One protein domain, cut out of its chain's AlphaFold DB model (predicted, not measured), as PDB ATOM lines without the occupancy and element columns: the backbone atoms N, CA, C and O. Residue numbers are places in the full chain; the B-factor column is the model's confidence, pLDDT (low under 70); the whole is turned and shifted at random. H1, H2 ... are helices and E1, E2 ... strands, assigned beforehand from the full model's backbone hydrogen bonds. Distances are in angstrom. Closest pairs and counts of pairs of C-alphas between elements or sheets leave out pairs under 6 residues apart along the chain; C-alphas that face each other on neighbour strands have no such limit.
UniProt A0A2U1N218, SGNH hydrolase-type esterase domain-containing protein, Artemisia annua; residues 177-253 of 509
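This is residues 177 to 253 of the 509 residues of the protein "SGNH hydrolase-type esterase domain-containing protein" of Artemisia annua (UniProt A0A2U1N218). With little regular structure, this is a rod made mostly of loops: helices H1 and H2 pack together at one end, and the small hairpin of E1 and E2 lies towards the other, with residues 206 to 222 looping beyond it. The 77 printed residues hold H1, E1, E2, H2 in that order, the sheet E1 - E2 antiparallel; the class is mixed, with 23 residues in named elements. It is only just loose, close to compact, with radius of gyration of the C-alphas 14.3 A and spans of 47 by 22 by 16 A.

H1, residues 177 to 184, begins at C-alpha 177 (44.729, 2.130, 41.495) and measures 10.3 A. E1 is residues 203 to 205, E2 residues 223 to 225. H2, residues 242 to 250, measures 12.2 A and ends at C-alpha 250 (46.808, -8.759, 37.574).

H1 and H2 touch, closest at the C-alphas of Ser 178 and Val 248, 5.3 A, at a steep tilt of 58 degrees, opposite ways. In both, every O i to N i+4 pair is within hydrogen-bond range. In the hairpin, N 204 and O 224 are within hydrogen-bond range at 3.0 A. E1 and H2 are apart.

The farthest C-alphas, of Lys 218 and Lys 253, are 48.0 A apart. The printed part has no cut; its three links are long. Residues 185 to 193 and 250 to 253 have pLDDT under 70.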
ATOM      1  N   THR A 177      43.932   2.001  42.714       85.56
ATOM      2  CA  THR A 177      44.729   2.130  41.495       85.56
ATOM      3  C   THR A 177      44.516   0.937  40.575       85.56
ATOM      4  O   THR A 177      44.345   1.138  39.372       85.56
ATOM      5  N   SER A 178      44.480  -0.292  41.102       83.31
ATOM      6  CA  SER A 178      44.269  -1.490  40.281       83.31
ATOM      7  C   SER A 178      42.919  -1.470  39.556       83.31
ATOM      8  O   SER A 178      42.887  -1.673  38.345       83.31
ATOM      9  N   PHE A 179      41.821  -1.133  40.242       89.56
ATOM     10  CA  PHE A 179      40.508  -0.961  39.609       89.56
ATOM     11  C   PHE A 179      40.538   0.149  38.561       89.56
ATOM     12  O   PHE A 179      40.148  -0.085  37.426       89.56
ATOM     13  N   ASN A 180      41.045   1.341  38.895       88.38
ATOM     14  CA  ASN A 180      41.131   2.437  37.924       88.38
ATOM     15  C   ASN A 180      41.950   2.064  36.687       88.38
ATOM     16  O   ASN A 180      41.600   2.468  35.583       88.38
ATOM     17  N   THR A 181      43.029   1.304  36.868       82.69
ATOM     18  CA  THR A 181      43.862   0.825  35.765       82.69
ATOM     19  C   THR A 181      43.029  -0.058  34.841       82.69
ATOM     20  O   THR A 181      42.990   0.206  33.648       82.69
ATOM     21  N   VAL A 182      42.291  -1.040  35.373       84.12
ATOM     22  CA  VAL A 182      41.439  -1.925  34.554       84.12
ATOM     23  C   VAL A 182      40.265  -1.178  33.918       84.12
ATOM     24  O   VAL A 182      40.019  -1.339  32.729       84.12
ATOM     25  N   LEU A 183      39.571  -0.330  34.676       88.12
ATOM     26  CA  LEU A 183      38.370   0.373  34.220       88.12
ATOM     27  C   LEU A 183      38.666   1.468  33.180       88.12
ATOM     28  O   LEU A 183      37.814   1.757  32.343       88.12
ATOM     29  N   LYS A 184      39.852   2.095  33.228       79.75
ATOM     30  CA  LYS A 184      40.271   3.133  32.266       79.75
ATOM     31  C   LYS A 184      41.021   2.564  31.062       79.75
ATOM     32  O   LYS A 184      41.024   3.196  30.004       79.75
ATOM     33  N   ASN A 185      41.678   1.412  31.205       66.88
ATOM     34  CA  ASN A 185      42.484   0.846  30.131       66.88
ATOM     35  C   ASN A 185      41.611   0.190  29.062       66.88
ATOM     36  O   ASN A 185      40.951  -0.814  29.300       66.88
ATOM     37  N   LYS A 186      41.708   0.713  27.835       53.25
ATOM     38  CA  LYS A 186      41.084   0.126  26.642       53.25
ATOM     39  C   LYS A 186      41.931  -0.960  25.954       53.25
ATOM     40  O   LYS A 186      41.478  -1.474  24.932       53.25
ATOM     41  N   GLY A 187      43.107  -1.345  26.482       48.22
ATOM     42  CA  GLY A 187      43.849  -2.485  25.918       48.22
ATOM     43  C   GLY A 187      45.318  -2.722  26.293       48.22
ATOM     44  O   GLY A 187      46.062  -3.053  25.386       48.22
ATOM     45  N   ASP A 188      45.772  -2.595  27.551       47.22
ATOM     46  CA  ASP A 188      47.209  -2.850  27.823       47.22
ATOM     47  C   ASP A 188      47.568  -3.340  29.242       47.22
ATOM     48  O   ASP A 188      48.599  -2.992  29.815       47.22
ATOM     49  N   ILE A 189      46.715  -4.170  29.853       49.41
ATOM     50  CA  ILE A 189      47.095  -4.911  31.071       49.41
ATOM     51  C   ILE A 189      47.419  -6.341  30.660       49.41
ATOM     52  O   ILE A 189      46.551  -7.205  30.689       49.41
ATOM     53  N   THR A 190      48.661  -6.541  30.205       44.78
ATOM     54  CA  THR A 190      49.432  -7.804  30.119       44.78
ATOM     55  C   THR A 190      48.639  -9.113  30.303       44.78
ATOM     56  O   THR A 190      48.892  -9.867  31.248       44.78
ATOM     57  N   GLY A 191      47.677  -9.394  29.415       48.03
ATOM     58  CA  GLY A 191      46.820 -10.578  29.541       48.03
ATOM     59  C   GLY A 191      45.500 -10.581  28.769       48.03
ATOM     60  O   GLY A 191      44.584 -11.252  29.225       48.03
ATOM     61  N   ASN A 192      45.380  -9.857  27.648       50.56
ATOM     62  CA  ASN A 192      44.258  -9.910  26.685       50.56
ATOM     63  C   ASN A 192      42.820  -9.679  27.213       50.56
ATOM     64  O   ASN A 192      41.892  -9.636  26.410       50.56
ATOM     65  N   LEU A 193      42.599  -9.493  28.518       61.16
ATOM     66  CA  LEU A 193      41.275  -9.242  29.091       61.16
ATOM     67  C   LEU A 193      40.891  -7.775  28.888       61.16
ATOM     68  O   LEU A 193      41.327  -6.888  29.625       61.16
ATOM     69  N   LYS A 194      40.075  -7.533  27.865       73.06
ATOM     70  CA  LYS A 194      39.444  -6.246  27.584       73.06
ATOM     71  C   LYS A 194      37.960  -6.343  27.925       73.06
ATOM     72  O   LYS A 194      37.295  -7.283  27.511       73.06
ATOM     73  N   PHE A 195      37.461  -5.358  28.663       85.00
ATOM     74  CA  PHE A 195      36.046  -5.239  28.996       85.00
ATOM     75  C   PHE A 195      35.453  -4.102  28.167       85.00
ATOM     76  O   PHE A 195      35.859  -2.952  28.332       85.00
ATOM     77  N   ASP A 196      34.509  -4.405  27.278       84.69
ATOM     78  CA  ASP A 196      33.921  -3.391  26.389       84.69
ATOM     79  C   ASP A 196      33.005  -2.418  27.139       84.69
ATOM     80  O   ASP A 196      32.979  -1.222  26.848       84.69
ATOM     81  N   THR A 197      32.286  -2.916  28.150       88.56
ATOM     82  CA  THR A 197      31.403  -2.117  29.015       88.56
ATOM     83  C   THR A 197      31.765  -2.310  30.494       88.56
ATOM     84  O   THR A 197      30.995  -2.879  31.265       88.56
ATOM     85  N   PRO A 198      32.949  -1.836  30.934       90.62
ATOM     86  CA  PRO A 198      33.528  -2.188  32.234       90.62
ATOM     87  C   PRO A 198      32.732  -1.674  33.442       90.62
ATOM     88  O   PRO A 198      32.975  -2.120  34.556       90.62
ATOM     89  N   LEU A 199      31.800  -0.738  33.238       95.00
ATOM     90  CA  LEU A 199      30.946  -0.166  34.285       95.00
ATOM     91  C   LEU A 199      29.524  -0.748  34.292       95.00
ATOM     92  O   LEU A 199      28.747  -0.404  35.180       95.00
ATOM     93  N   LYS A 200      29.167  -1.593  33.315       94.12
ATOM     94  CA  LYS A 200      27.840  -2.209  33.207       94.12
ATOM     95  C   LYS A 200      27.857  -3.597  33.867       94.12
ATOM     96  O   LYS A 200      28.796  -4.357  33.626       94.12
ATOM     97  N   PRO A 201      26.842  -3.959  34.670       95.31
ATOM     98  CA  PRO A 201      26.769  -5.279  35.277       95.31
ATOM     99  C   PRO A 201      26.162  -6.301  34.308       95.31
ATOM    100  O   PRO A 201      25.339  -5.956  33.456       95.31
ATOM    101  N   CYS A 202      26.550  -7.569  34.447       95.12
ATOM    102  CA  CYS A 202      25.955  -8.665  33.680       95.12
ATOM    103  C   CYS A 202      24.552  -9.030  34.183       95.12
ATOM    104  O   CYS A 202      23.657  -9.307  33.387       95.12
ATOM    105  N   CYS A 203      24.369  -9.035  35.503       94.06
ATOM    106  CA  CYS A 203      23.137  -9.379  36.184       94.06
ATOM    107  C   CYS A 203      22.409  -8.114  36.649       94.06
ATOM    108  O   CYS A 203      22.934  -7.342  37.455       94.06
ATOM    109  N   MET A 204      21.193  -7.904  36.150       91.94
ATOM    110  CA  MET A 204      20.390  -6.710  36.428       91.94
ATOM    111  C   MET A 204      18.998  -7.097  36.900       91.94
ATOM    112  O   MET A 204      18.338  -7.922  36.270       91.94
ATOM    113  N   ALA A 205      18.536  -6.468  37.975       89.44
ATOM    114  CA  ALA A 205      17.163  -6.592  38.442       89.44
ATOM    115  C   ALA A 205      16.164  -6.135  37.362       89.44
ATOM    116  O   ALA A 205      16.421  -5.175  36.637       89.44
ATOM    117  N   THR A 206      15.023  -6.818  37.253       87.12
ATOM    118  CA  THR A 206      13.926  -6.417  36.353       87.12
ATOM    119  C   THR A 206      12.933  -5.467  37.014       87.12
ATOM    120  O   THR A 206      12.090  -4.890  36.332       87.12
ATOM    121  N   THR A 207      13.021  -5.298  38.336       82.88
ATOM    122  CA  THR A 207      12.156  -4.417  39.124       82.88
ATOM    123  C   THR A 207      12.993  -3.595  40.098       82.88
ATOM    124  O   THR A 207      14.067  -4.025  40.509       82.88
ATOM    125  N   ASN A 208      12.491  -2.432  40.516       77.44
ATOM    126  CA  ASN A 208      13.205  -1.550  41.452       77.44
ATOM    127  C   ASN A 208      13.299  -2.112  42.883       77.44
ATOM    128  O   ASN A 208      14.013  -1.555  43.711       77.44
ATOM    129  N   THR A 209      12.557  -3.177  43.190       77.38
ATOM    130  CA  THR A 209      12.533  -3.832  44.505       77.38
ATOM    131  C   THR A 209      13.287  -5.160  44.523       77.38
ATOM    132  O   THR A 209      13.419  -5.765  45.586       77.38
ATOM    133  N   SER A 210      13.784  -5.624  43.372       85.12
ATOM    134  CA  SER A 210      14.545  -6.865  43.256       85.12
ATOM    135  C   SER A 210      16.042  -6.601  43.110       85.12
ATOM    136  O   SER A 210      16.478  -5.517  42.734       85.12
ATOM    137  N   ASN A 211      16.841  -7.621  43.406       85.56
ATOM    138  CA  ASN A 211      18.282  -7.640  43.183       85.56
ATOM    139  C   ASN A 211      18.652  -8.801  42.252       85.56
ATOM    140  O   ASN A 211      17.833  -9.676  41.949       85.56
ATOM    141  N   CYS A 212      19.913  -8.845  41.825       85.94
ATOM    142  CA  CYS A 212      20.447 -10.038  41.176       85.94
ATOM    143  C   CYS A 212      20.246 -11.269  42.081       85.94
ATOM    144  O   CYS A 212      20.604 -11.240  43.259       85.94
ATOM    145  N   GLY A 213      19.655 -12.339  41.542       84.69
ATOM    146  CA  GLY A 213      19.339 -13.562  42.292       84.69
ATOM    147  C   GLY A 213      17.982 -13.563  43.008       84.69
ATOM    148  O   GLY A 213      17.625 -14.574  43.603       84.69
ATOM    149  N   SER A 214      17.204 -12.475  42.952       90.50
ATOM    150  CA  SER A 214      15.829 -12.465  43.470       90.50
ATOM    151  C   SER A 214      14.879 -13.279  42.588       90.50
ATOM    152  O   SER A 214      14.984 -13.263  41.361       90.50
ATOM    153  N   VAL A 215      13.906 -13.936  43.214       91.88
ATOM    154  CA  VAL A 215      12.809 -14.639  42.539       91.88
ATOM    155  C   VAL A 215      11.468 -14.154  43.079       91.88
ATOM    156  O   VAL A 215      11.404 -13.659  44.203       91.88
ATOM    157  N   ASP A 216      10.411 -14.266  42.279       90.81
ATOM    158  CA  ASP A 216       9.048 -14.030  42.755       90.81
ATOM    159  C   ASP A 216       8.532 -15.203  43.608       90.81
ATOM    160  O   ASP A 216       9.214 -16.212  43.804       90.81
ATOM    161  N   GLU A 217       7.300 -15.086  44.107       92.31
ATOM    162  CA  GLU A 217       6.639 -16.119  44.918       92.31
ATOM    163  C   GLU A 217       6.535 -17.483  44.213       92.31
ATOM    164  O   GLU A 217       6.399 -18.515  44.869       92.31
ATOM    165  N   LYS A 218       6.614 -17.508  42.877       92.50
ATOM    166  CA  LYS A 218       6.559 -18.717  42.046       92.50
ATOM    167  C   LYS A 218       7.952 -19.213  41.647       92.50
ATOM    168  O   LYS A 218       8.059 -20.140  40.846       92.50
ATOM    169  N   GLY A 219       9.016 -18.610  42.177       90.62
ATOM    170  CA  GLY A 219      10.397 -18.948  41.852       90.62
ATOM    171  C   GLY A 219      10.871 -18.409  40.499       90.62
ATOM    172  O   GLY A 219      11.954 -18.782  40.045       90.62
ATOM    173  N   LYS A 220      10.100 -17.540  39.832       92.19
ATOM    174  CA  LYS A 220      10.511 -16.938  38.559       92.19
ATOM    175  C   LYS A 220      11.598 -15.886  38.813       92.19
ATOM    176  O   LYS A 220      11.410 -15.031  39.680       92.19
ATOM    177  N   PRO A 221      12.699 -15.880  38.041       92.69
ATOM    178  CA  PRO A 221      13.740 -14.862  38.164       92.69
ATOM    179  C   PRO A 221      13.205 -13.433  37.997       92.69
ATOM    180  O   PRO A 221      12.532 -13.119  37.013       92.69
ATOM    181  N   LEU A 222      13.568 -12.554  38.935       94.50
ATOM    182  CA  LEU A 222      13.325 -11.105  38.891       94.50
ATOM    183  C   LEU A 222      14.587 -10.330  38.485       94.50
ATOM    184  O   LEU A 222      14.852  -9.218  38.956       94.50
ATOM    185  N   TYR A 223      15.395 -10.954  37.631       93.75
ATOM    186  CA  TYR A 223      16.637 -10.424  37.092       93.75
ATOM    187  C   TYR A 223      16.885 -10.977  35.684       93.75
ATOM    188  O   TYR A 223      16.343 -12.008  35.289       93.75
ATOM    189  N   THR A 224      17.732 -10.283  34.937       93.31
ATOM    190  CA  THR A 224      18.299 -10.726  33.661       93.31
ATOM    191  C   THR A 224      19.791 -10.971  33.830       93.31
ATOM    192  O   THR A 224      20.418 -10.347  34.685       93.31
ATOM    193  N   VAL A 225      20.349 -11.879  33.030       94.12
ATOM    194  CA  VAL A 225      21.788 -12.159  32.960       94.12
ATOM    195  C   VAL A 225      22.225 -11.986  31.510       94.12
ATOM    196  O   VAL A 225      21.511 -12.390  30.596       94.12
ATOM    197  N   CYS A 226      23.371 -11.349  31.301       91.88
ATOM    198  CA  CYS A 226      23.971 -11.171  29.985       91.88
ATOM    199  C   CYS A 226      24.435 -12.505  29.360       91.88
ATOM    200  O   CYS A 226      24.639 -13.494  30.062       91.88
ATOM    201  N   ASN A 227      24.646 -12.522  28.040       90.56
ATOM    202  CA  ASN A 227      25.007 -13.743  27.305       90.56
ATOM    203  C   ASN A 227      26.414 -14.272  27.634       90.56
ATOM    204  O   ASN A 227      26.626 -15.480  27.606       90.56
ATOM    205  N   GLU A 228      27.364 -13.390  27.963       86.19
ATOM    206  CA  GLU A 228      28.761 -13.755  28.232       86.19
ATOM    207  C   GLU A 228      29.245 -13.208  29.588       86.19
ATOM    208  O   GLU A 228      29.999 -12.237  29.647       86.19
ATOM    209  N   PRO A 229      28.846 -13.806  30.724       84.44
ATOM    210  CA  PRO A 229      29.242 -13.298  32.037       84.44
ATOM    211  C   PRO A 229      30.757 -13.251  32.268       84.44
ATOM    212  O   PRO A 229      31.245 -12.375  32.978       84.44
ATOM    213  N   GLU A 230      31.507 -14.164  31.651       77.06
ATOM    214  CA  GLU A 230      32.967 -14.247  31.782       77.06
ATOM    215  C   GLU A 230      33.717 -13.136  31.026       77.06
ATOM    216  O   GLU A 230      34.889 -12.893  31.314       77.06
ATOM    217  N   SER A 231      33.060 -12.426  30.097       83.50
ATOM    218  CA  SER A 231      33.629 -11.259  29.402       83.50
ATOM    219  C   SER A 231      33.253  -9.924  30.061       83.50
ATOM    220  O   SER A 231      33.725  -8.867  29.638       83.50
ATOM    221  N   MET A 232      32.459  -9.948  31.138       88.50
ATOM    222  CA  MET A 232      32.021  -8.754  31.868       88.50
ATOM    223  C   MET A 232      32.913  -8.453  33.070       88.50
ATOM    224  O   MET A 232      33.406  -9.364  33.733       88.50
ATOM    225  N   PHE A 233      33.097  -7.169  33.402       92.00
ATOM    226  CA  PHE A 233      33.854  -6.778  34.599       92.00
ATOM    227  C   PHE A 233      33.013  -6.927  35.872       92.00
ATOM    228  O   PHE A 233      33.496  -7.483  36.855       92.00
ATOM    229  N   PHE A 234      31.759  -6.453  35.858       94.31
ATOM    230  CA  PHE A 234      30.826  -6.537  36.986       94.31
ATOM    231  C   PHE A 234      29.805  -7.662  36.804       94.31
ATOM    232  O   PHE A 234      29.187  -7.794  35.746       94.31
ATOM    233  N   TRP A 235      29.623  -8.468  37.852       93.44
ATOM    234  CA  TRP A 235      28.561  -9.466  37.922       93.44
ATOM    235  C   TRP A 235      27.230  -8.785  38.224       93.44
ATOM    236  O   TRP A 235      26.312  -8.891  37.423       93.44
ATOM    237  N   ASP A 236      27.147  -8.048  39.329       92.38
ATOM    238  CA  ASP A 236      25.960  -7.300  39.749       92.38
ATOM    239  C   ASP A 236      26.305  -5.820  39.981       92.38
ATOM    240  O   ASP A 236      27.354  -5.333  39.554       92.38
ATOM    241  N   THR A 237      25.417  -5.080  40.643       91.25
ATOM    242  CA  THR A 237      25.559  -3.635  40.837       91.25
ATOM    243  C   THR A 237      26.729  -3.210  41.729       91.25
ATOM    244  O   THR A 237      27.024  -2.012  41.795       91.25
ATOM    245  N   VAL A 238      27.416  -4.148  42.388       89.50
ATOM    246  CA  VAL A 238      28.537  -3.864  43.297       89.50
ATOM    247  C   VAL A 238      29.722  -4.828  43.151       89.50
ATOM    248  O   VAL A 238      30.863  -4.423  43.373       89.50
ATOM    249  N   HIS A 239      29.500  -6.083  42.763       89.44
ATOM    250  CA  HIS A 239      30.518  -7.131  42.763       89.44
ATOM    251  C   HIS A 239      31.115  -7.363  41.366       89.44
ATOM    252  O   HIS A 239      30.371  -7.600  40.409       89.44
ATOM    253  N   PRO A 240      32.453  -7.372  41.224       90.19
ATOM    254  CA  PRO A 240      33.113  -7.847  40.012       90.19
ATOM    255  C   PRO A 240      32.846  -9.334  39.732       90.19
ATOM    256  O   PRO A 240      32.642 -10.125  40.655       90.19
ATOM    257  N   THR A 241      32.920  -9.732  38.463       87.38
ATOM    258  CA  THR A 241      32.967 -11.143  38.047       87.38
ATOM    259  C   THR A 241      34.306 -11.783  38.441       87.38
ATOM    260  O   THR A 241      35.243 -11.110  38.891       87.38
ATOM    261  N   GLN A 242      34.451 -13.095  38.223       78.69
ATOM    262  CA  GLN A 242      35.751 -13.756  38.373       78.69
ATOM    263  C   GLN A 242      36.808 -13.148  37.433       78.69
ATOM    264  O   GLN A 242      37.952 -12.943  37.854       78.69
ATOM    265  N   ALA A 243      36.429 -12.824  36.193       80.19
ATOM    266  CA  ALA A 243      37.292 -12.146  35.231       80.19
ATOM    267  C   ALA A 243      37.679 -10.733  35.701       80.19
ATOM    268  O   ALA A 243      38.862 -10.385  35.669       80.19
ATOM    269  N   GLY A 244      36.723  -9.956  36.221       84.81
ATOM    270  CA  GLY A 244      36.966  -8.628  36.790       84.81
ATOM    271  C   GLY A 244      37.967  -8.667  37.946       84.81
ATOM    272  O   GLY A 244      38.979  -7.963  37.923       84.81
ATOM    273  N   TRP A 245      37.771  -9.568  38.917       83.50
ATOM    274  CA  TRP A 245      38.733  -9.764  40.008       83.50
ATOM    275  C   TRP A 245      40.105 -10.215  39.508       83.50
ATOM    276  O   TRP A 245      41.125  -9.698  39.968       83.50
ATOM    277  N   ARG A 246      40.164 -11.149  38.548       77.38
ATOM    278  CA  ARG A 246      41.432 -11.588  37.944       77.38
ATOM    279  C   ARG A 246      42.183 -10.405  37.337       77.38
ATOM    280  O   ARG A 246      43.373 -10.269  37.610       77.38
ATOM    281  N   ALA A 247      41.498  -9.544  36.590       78.69
ATOM    282  CA  ALA A 247      42.090  -8.357  35.987       78.69
ATOM    283  C   ALA A 247      42.597  -7.360  37.042       78.69
ATOM    284  O   ALA A 247      43.723  -6.880  36.931       78.69
ATOM    285  N   VAL A 248      41.829  -7.104  38.110       81.88
ATOM    286  CA  VAL A 248      42.254  -6.229  39.222       81.88
ATOM    287  C   VAL A 248      43.525  -6.758  39.885       81.88
ATOM    288  O   VAL A 248      44.487  -6.009  40.049       81.88
ATOM    289  N   PHE A 249      43.574  -8.051  40.220       75.50
ATOM    290  CA  PHE A 249      44.756  -8.650  40.845       75.50
ATOM    291  C   PHE A 249      45.958  -8.733  39.892       75.50
ATOM    292  O   PHE A 249      47.091  -8.642  40.353       75.50
ATOM    293  N   MET A 250      45.741  -8.873  38.580       67.75
ATOM    294  CA  MET A 250      46.808  -8.759  37.574       67.75
ATOM    295  C   MET A 250      47.297  -7.315  37.397       67.75
ATOM    296  O   MET A 250      48.455  -7.100  37.057       67.75
ATOM    297  N   GLY A 251      46.441  -6.327  37.666       63.03
ATOM    298  CA  GLY A 251      46.798  -4.911  37.701       63.03
ATOM    299  C   GLY A 251      47.639  -4.508  38.919       63.03
ATOM    300  O   GLY A 251      48.108  -3.370  38.984       63.03
ATOM    301  N   ILE A 252      47.846  -5.403  39.890       66.19
ATOM    302  CA  ILE A 252      48.838  -5.203  40.952       66.19
ATOM    303  C   ILE A 252      50.219  -5.353  40.312       66.19
ATOM    304  O   ILE A 252      50.576  -6.422  39.821       66.19
ATOM    305  N   LYS A 253      50.982  -4.256  40.285       59.25
ATOM    306  CA  LYS A 253      52.246  -4.159  39.541       59.25
ATOM    307  C   LYS A 253      53.217  -5.275  39.924       59.25
ATOM    308  O   LYS A 253      53.589  -5.405  41.089       59.25
TER     309      LYS A 253